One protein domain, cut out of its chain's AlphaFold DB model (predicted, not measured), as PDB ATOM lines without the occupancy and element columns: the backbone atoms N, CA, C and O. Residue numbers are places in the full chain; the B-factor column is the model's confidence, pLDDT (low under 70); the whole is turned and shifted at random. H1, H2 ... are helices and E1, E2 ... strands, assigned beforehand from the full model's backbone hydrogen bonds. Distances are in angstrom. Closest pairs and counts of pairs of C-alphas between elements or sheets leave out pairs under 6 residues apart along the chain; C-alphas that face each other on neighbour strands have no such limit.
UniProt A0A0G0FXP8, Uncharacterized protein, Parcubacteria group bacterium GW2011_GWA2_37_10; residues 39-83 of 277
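Overview. This is residues 39 to 83 of the 277 residues of an uncharacterized protein of Parcubacteria group bacterium GW2011_GWA2_37_10 (UniProt A0A0G0FXP8). There is little regular structure here: a small hairpin of two short strands, E1 and E2, lies toward one end and a short helix, H1, toward the other, with the looping residues 56 to 67 joining them. After H1, residues 76 to 83 turn back. The printed part has 45 residues, 16 of them in named elements, in the order E1, E2, H1; the class is mixed and the sheet antiparallel. It is compact, with a radius of gyration of the C-alphas of 10.5 A, and elongated, spanning 30 by 19 by 15 A.

Along the chain. Find C-alpha 42 at (72.682, 69.775, 122.996); E1 runs from there to residue 45. E2 is residues 52 to 55. H1, residues 68 to 75, is 10.7 A long and ends at C-alpha 75, (76.635, 77.238, 102.100).

Arrangement. E1 and E2 form an antiparallel hairpin at 142 degrees; look for N 42 and O 55, 2.8 A apart, within hydrogen-bond range. E1 and H1 are apart. In H1 every O i to N i+4 pair is within hydrogen-bond range.

Size, cuts and confidence. The C-alphas farthest apart, Thr 39 and Glu 78, are 30.9 A apart. The printed part has no cut. The link from E2 to H1 is long, 12 residues. No printed residue is under 70 in pLDDT.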
ATOM      1  N   THR A  39      75.180  59.441 121.555       82.25
ATOM      2  CA  THR A  39      75.612  60.813 121.198       82.25
ATOM      3  C   THR A  39      74.743  61.845 121.921       82.25
ATOM      4  O   THR A  39      73.546  61.964 121.667       82.25
ATOM      5  N   LYS A  40      75.350  62.577 122.864       90.31
ATOM      6  CA  LYS A  40      74.682  63.651 123.605       90.31
ATOM      7  C   LYS A  40      74.283  64.749 122.622       90.31
ATOM      8  O   LYS A  40      75.123  65.279 121.897       90.31
ATOM      9  N   LEU A  41      72.989  65.049 122.588       93.50
ATOM     10  CA  LEU A  41      72.434  66.154 121.822       93.50
ATOM     11  C   LEU A  41      72.294  67.358 122.751       93.50
ATOM     12  O   LEU A  41      71.726  67.239 123.833       93.50
ATOM     13  N   TYR A  42      72.796  68.500 122.308       94.06
ATOM     14  CA  TYR A  42      72.682  69.775 122.996       94.06
ATOM     15  C   TYR A  42      71.616  70.623 122.309       94.06
ATOM     16  O   TYR A  42      71.615  70.753 121.078       94.06
ATOM     17  N   ASP A  43      70.720  71.194 123.108       94.81
ATOM     18  CA  ASP A  43      69.720  72.149 122.648       94.81
ATOM     19  C   ASP A  43      70.350  73.545 122.551       94.81
ATOM     20  O   ASP A  43      71.008  74.022 123.476       94.81
ATOM     21  N   VAL A  44      70.173  74.205 121.407       95.12
ATOM     22  CA  VAL A  44      70.751  75.526 121.134       95.12
ATOM     23  C   VAL A  44      69.832  76.351 120.242       95.12
ATOM     24  O   VAL A  44      69.162  75.824 119.352       95.12
ATOM     25  N   LYS A  45      69.836  77.671 120.434       95.50
ATOM     26  CA  LYS A  45      69.116  78.613 119.569       95.50
ATOM     27  C   LYS A  45      69.966  78.997 118.363       95.50
ATOM     28  O   LYS A  45      71.122  79.394 118.501       95.50
ATOM     29  N   CYS A  46      69.392  78.898 117.167       95.12
ATOM     30  CA  CYS A  46      70.064  79.300 115.934       95.12
ATOM     31  C   CYS A  46      70.314  80.817 115.903       95.12
ATOM     32  O   CYS A  46      69.362  81.591 115.964       95.12
ATOM     33  N   SER A  47      71.558  81.245 115.686       94.25
ATOM     34  CA  SER A  47      71.933  82.668 115.633       94.25
ATOM     35  C   SER A  47      71.317  83.444 114.461       94.25
ATOM     36  O   SER A  47      71.297  84.665 114.491       94.25
ATOM     37  N   ASN A  48      70.829  82.756 113.422       94.69
ATOM     38  CA  ASN A  48      70.228  83.395 112.244       94.69
ATOM     39  C   ASN A  48      68.692  83.466 112.324       94.69
ATOM     40  O   ASN A  48      68.103  84.508 112.084       94.69
ATOM     41  N   CYS A  49      68.020  82.352 112.646       94.88
ATOM     42  CA  CYS A  49      66.551  82.286 112.630       94.88
ATOM     43  C   CYS A  49      65.897  82.176 114.011       94.88
ATOM     44  O   CYS A  49      64.675  82.102 114.081       94.88
ATOM     45  N   GLY A  50      66.680  82.082 115.090       93.62
ATOM     46  CA  GLY A  50      66.183  81.974 116.465       93.62
ATOM     47  C   GLY A  50      65.499  80.650 116.821       93.62
ATOM     48  O   GLY A  50      65.094  80.474 117.961       93.62
ATOM     49  N   LYS A  51      65.369  79.712 115.873       95.69
ATOM     50  CA  LYS A  51      64.734  78.407 116.110       95.69
ATOM     51  C   LYS A  51      65.622  77.509 116.967       95.69
ATOM     52  O   LYS A  51      66.839  77.480 116.758       95.69
ATOM     53  N   ASP A  52      64.993  76.731 117.840       95.25
ATOM     54  CA  ASP A  52      65.662  75.696 118.622       95.25
ATOM     55  C   ASP A  52      66.178  74.585 117.698       95.25
ATOM     56  O   ASP A  52      65.512  74.155 116.747       95.25
ATOM     57  N   ALA A  53      67.403  74.143 117.943       94.62
ATOM     58  CA  ALA A  53      68.078  73.115 117.173       94.62
ATOM     59  C   ALA A  53      68.835  72.169 118.105       94.62
ATOM     60  O   ALA A  53      69.360  72.584 119.133       94.62
ATOM     61  N   LYS A  54      68.925  70.902 117.698       93.94
ATOM     62  CA  LYS A  54      69.714  69.875 118.381       93.94
ATOM     63  C   LYS A  54      71.020  69.656 117.640       93.94
ATOM     64  O   LYS A  54      71.004  69.379 116.436       93.94
ATOM     65  N   ILE A  55      72.137  69.780 118.345       92.75
ATOM     66  CA  ILE A  55      73.485  69.600 117.797       92.75
ATOM     67  C   ILE A  55      74.271  68.573 118.615       92.75
ATOM     68  O   ILE A  55      74.017  68.386 119.794       92.75
ATOM     69  N   ILE A  56      75.217  67.881 117.979       92.81
ATOM     70  CA  ILE A  56      76.020  66.813 118.615       92.81
ATOM     71  C   ILE A  56      77.229  67.395 119.373       92.81
ATOM     72  O   ILE A  56      77.853  66.727 120.190       92.81
ATOM     73  N   PHE A  57      77.582  68.647 119.083       91.44
ATOM     74  CA  PHE A  57      78.687  69.345 119.723       91.44
ATOM     75  C   PHE A  57      78.163  70.303 120.785       91.44
ATOM     76  O   PHE A  57      77.072  70.852 120.654       91.44
ATOM     77  N   GLU A  58      78.956  70.516 121.823       92.50
ATOM     78  CA  GLU A  58      78.640  71.493 122.854       92.50
ATOM     79  C   GLU A  58      78.770  72.919 122.282       92.50
ATOM     80  O   GLU A  58      79.774  73.228 121.622       92.50
ATOM     81  N   PRO A  59      77.761  73.791 122.458       92.88
ATOM     82  CA  PRO A  59      77.826  75.157 121.954       92.88
ATOM     83  C   PRO A  59      78.860  75.975 122.738       92.88
ATOM     84  O   PRO A  59      78.772  76.117 123.953       92.88
ATOM     85  N   VAL A  60      79.830  76.557 122.029       91.62
ATOM     86  CA  VAL A  60      80.866  77.421 122.615       91.62
ATOM     87  C   VAL A  60      80.425  78.883 122.550       91.62
ATOM     88  O   VAL A  60      80.065  79.380 121.478       91.62
ATOM     89  N   ALA A  61      80.502  79.593 123.677       87.62
ATOM     90  CA  ALA A  61      80.205  81.021 123.742       87.62
ATOM     91  C   ALA A  61      81.086  81.834 122.769       87.62
ATOM     92  O   ALA A  61      82.279  81.576 122.609       87.62
ATOM     93  N   GLY A  62      80.490  82.816 122.087       88.06
ATOM     94  CA  GLY A  62      81.172  83.650 121.090       88.06
ATOM     95  C   GLY A  62      81.273  83.046 119.683       88.06
ATOM     96  O   GLY A  62      81.687  83.750 118.760       88.06
ATOM     97  N   ARG A  63      80.864  81.786 119.472       91.19
ATOM     98  CA  ARG A  63      80.774  81.181 118.135       91.19
ATOM     99  C   ARG A  63      79.306  80.973 117.738       91.19
ATOM    100  O   ARG A  63      78.593  80.265 118.444       91.19
ATOM    101  N   PRO A  64      78.839  81.550 116.616       93.38
ATOM    102  CA  PRO A  64      77.444  81.424 116.217       93.38
ATOM    103  C   PRO A  64      77.133  80.000 115.762       93.38
ATOM    104  O   PRO A  64      77.915  79.364 115.048       93.38
ATOM    105  N   VAL A  65      75.962  79.520 116.165       94.75
ATOM    106  CA  VAL A  65      75.480  78.175 115.859       94.75
ATOM    107  C   VAL A  65      74.272  78.274 114.942       94.75
ATOM    108  O   VAL A  65      73.362  79.070 115.164       94.75
ATOM    109  N   TYR A  66      74.249  77.446 113.897       95.12
ATOM    110  CA  TYR A  66      73.192  77.457 112.892       95.12
ATOM    111  C   TYR A  66      72.441  76.132 112.859       95.12
ATOM    112  O   TYR A  66      73.041  75.058 112.873       95.12
ATOM    113  N   CYS A  67      71.118  76.207 112.722       94.75
ATOM    114  CA  CYS A  67      70.308  75.032 112.428       94.75
ATOM    115  C   CYS A  67      70.608  74.492 111.017       94.75
ATOM    116  O   CYS A  67      71.141  75.190 110.147       94.75
ATOM    117  N   ARG A  68      70.225  73.233 110.760       94.00
ATOM    118  CA  ARG A  68      70.536  72.528 109.502       94.00
ATOM    119  C   ARG A  68      70.029  73.258 108.252       94.00
ATOM    120  O   ARG A  68      70.662  73.166 107.205       94.00
ATOM    121  N   SER A  69      68.908  73.970 108.343       95.31
ATOM    122  CA  SER A  69      68.356  74.750 107.232       95.31
ATOM    123  C   SER A  69      69.162  76.024 106.967       95.31
ATOM    124  O   SER A  69      69.577  76.241 105.833       95.31
ATOM    125  N   CYS A  70      69.458  76.824 107.996       96.00
ATOM    126  CA  CYS A  70      70.286  78.027 107.862       96.00
ATOM    127  C   CYS A  70      71.696  77.694 107.362       96.00
ATOM    128  O   CYS A  70      72.201  78.381 106.481       96.00
ATOM    129  N   LEU A  71      72.298  76.605 107.849       94.44
ATOM    130  CA  LEU A  71      73.619  76.175 107.396       94.44
ATOM    131  C   LEU A  71      73.638  75.842 105.895       94.44
ATOM    132  O   LEU A  71      74.606  76.164 105.212       94.44
ATOM    133  N   LYS A  72      72.576  75.218 105.365       96.06
ATOM    134  CA  LYS A  72      72.455  74.947 103.922       96.06
ATOM    135  C   LYS A  72      72.380  76.240 103.110       96.06
ATOM    136  O   LYS A  72      73.086  76.351 102.119       96.06
ATOM    137  N   LYS A  73      71.589  77.216 103.563       96.44
ATOM    138  CA  LYS A  73      71.442  78.517 102.891       96.44
ATOM    139  C   LYS A  73      72.732  79.334 102.894       96.44
ATOM    140  O   LYS A  73      73.092  79.911 101.879       96.44
ATOM    141  N   ILE A  74      73.464  79.317 104.010       95.50
ATOM    142  CA  ILE A  74      74.781  79.963 104.111       95.50
ATOM    143  C   ILE A  74      75.773  79.303 103.145       95.50
ATOM    144  O   ILE A  74      76.478  79.994 102.422       95.50
ATOM    145  N   LYS A  75      75.794  77.964 103.071       94.69
ATOM    146  CA  LYS A  75      76.635  77.238 102.100       94.69
ATOM    147  C   LYS A  75      76.239  77.503 100.644       94.69
ATOM    148  O   LYS A  75      77.105  77.463  99.782       94.69
ATOM    149  N   ALA A  76      74.958  77.760 100.386       96.06
ATOM    150  CA  ALA A  76      74.446  78.156  99.078       96.06
ATOM    151  C   ALA A  76      74.700  79.640  98.747       96.06
ATOM    152  O   ALA A  76      74.458  80.053  97.620       96.06
ATOM    153  N   GLY A  77      75.182  80.444  99.704       94.12
ATOM    154  CA  GLY A  77      75.433  81.876  99.516       94.12
ATOM    155  C   GLY A  77      74.186  82.764  99.578       94.12
ATOM    156  O   GLY A  77      74.287  83.959  99.327       94.12
ATOM    157  N   GLU A  78      73.020  82.225  99.943       93.56
ATOM    158  CA  GLU A  78      71.769  82.996 100.047       93.56
ATOM    159  C   GLU A  78      71.756  83.944 101.256       93.56
ATOM    160  O   GLU A  78      71.044  84.946 101.263       93.56
ATOM    161  N   ILE A  79      72.493  83.599 102.317       91.50
ATOM    162  CA  ILE A  79      72.502  84.340 103.582       91.50
ATOM    163  C   ILE A  79      73.944  84.497 104.056       91.50
ATOM    164  O   ILE A  79      74.694  83.521 104.097       91.50
ATOM    165  N   GLN A  80      74.310  85.712 104.466       89.56
ATOM    166  CA  GLN A  80      75.612  85.984 105.068       89.56
ATOM    167  C   GLN A  80      75.672  85.416 106.497       89.56
ATOM    168  O   GLN A  80      74.740  85.630 107.278       89.56
ATOM    169  N   PRO A  81      76.734  84.678 106.868       90.06
ATOM    170  CA  PRO A  81      76.899  84.210 108.235       90.06
ATOM    171  C   PRO A  81      77.145  85.403 109.162       90.06
ATOM    172  O   PRO A  81      77.927  86.297 108.839       90.06
ATOM    173  N   VAL A  82      76.526  85.396 110.344       87.50
ATOM    174  CA  VAL A  82      76.889  86.359 111.383       87.50
ATOM    175  C   VAL A  82      78.339  86.085 111.778       87.50
ATOM    176  O   VAL A  82      78.702  84.963 112.137       87.50
ATOM    177  N   SER A  83      79.205  87.081 111.613       83.38
ATOM    178  CA  SER A  83      80.596  86.951 112.032       83.38
ATOM    179  C   SER A  83      80.645  86.977 113.561       83.38
ATOM    180  O   SER A  83      79.929  87.744 114.205       83.38
TER     181      SER A  83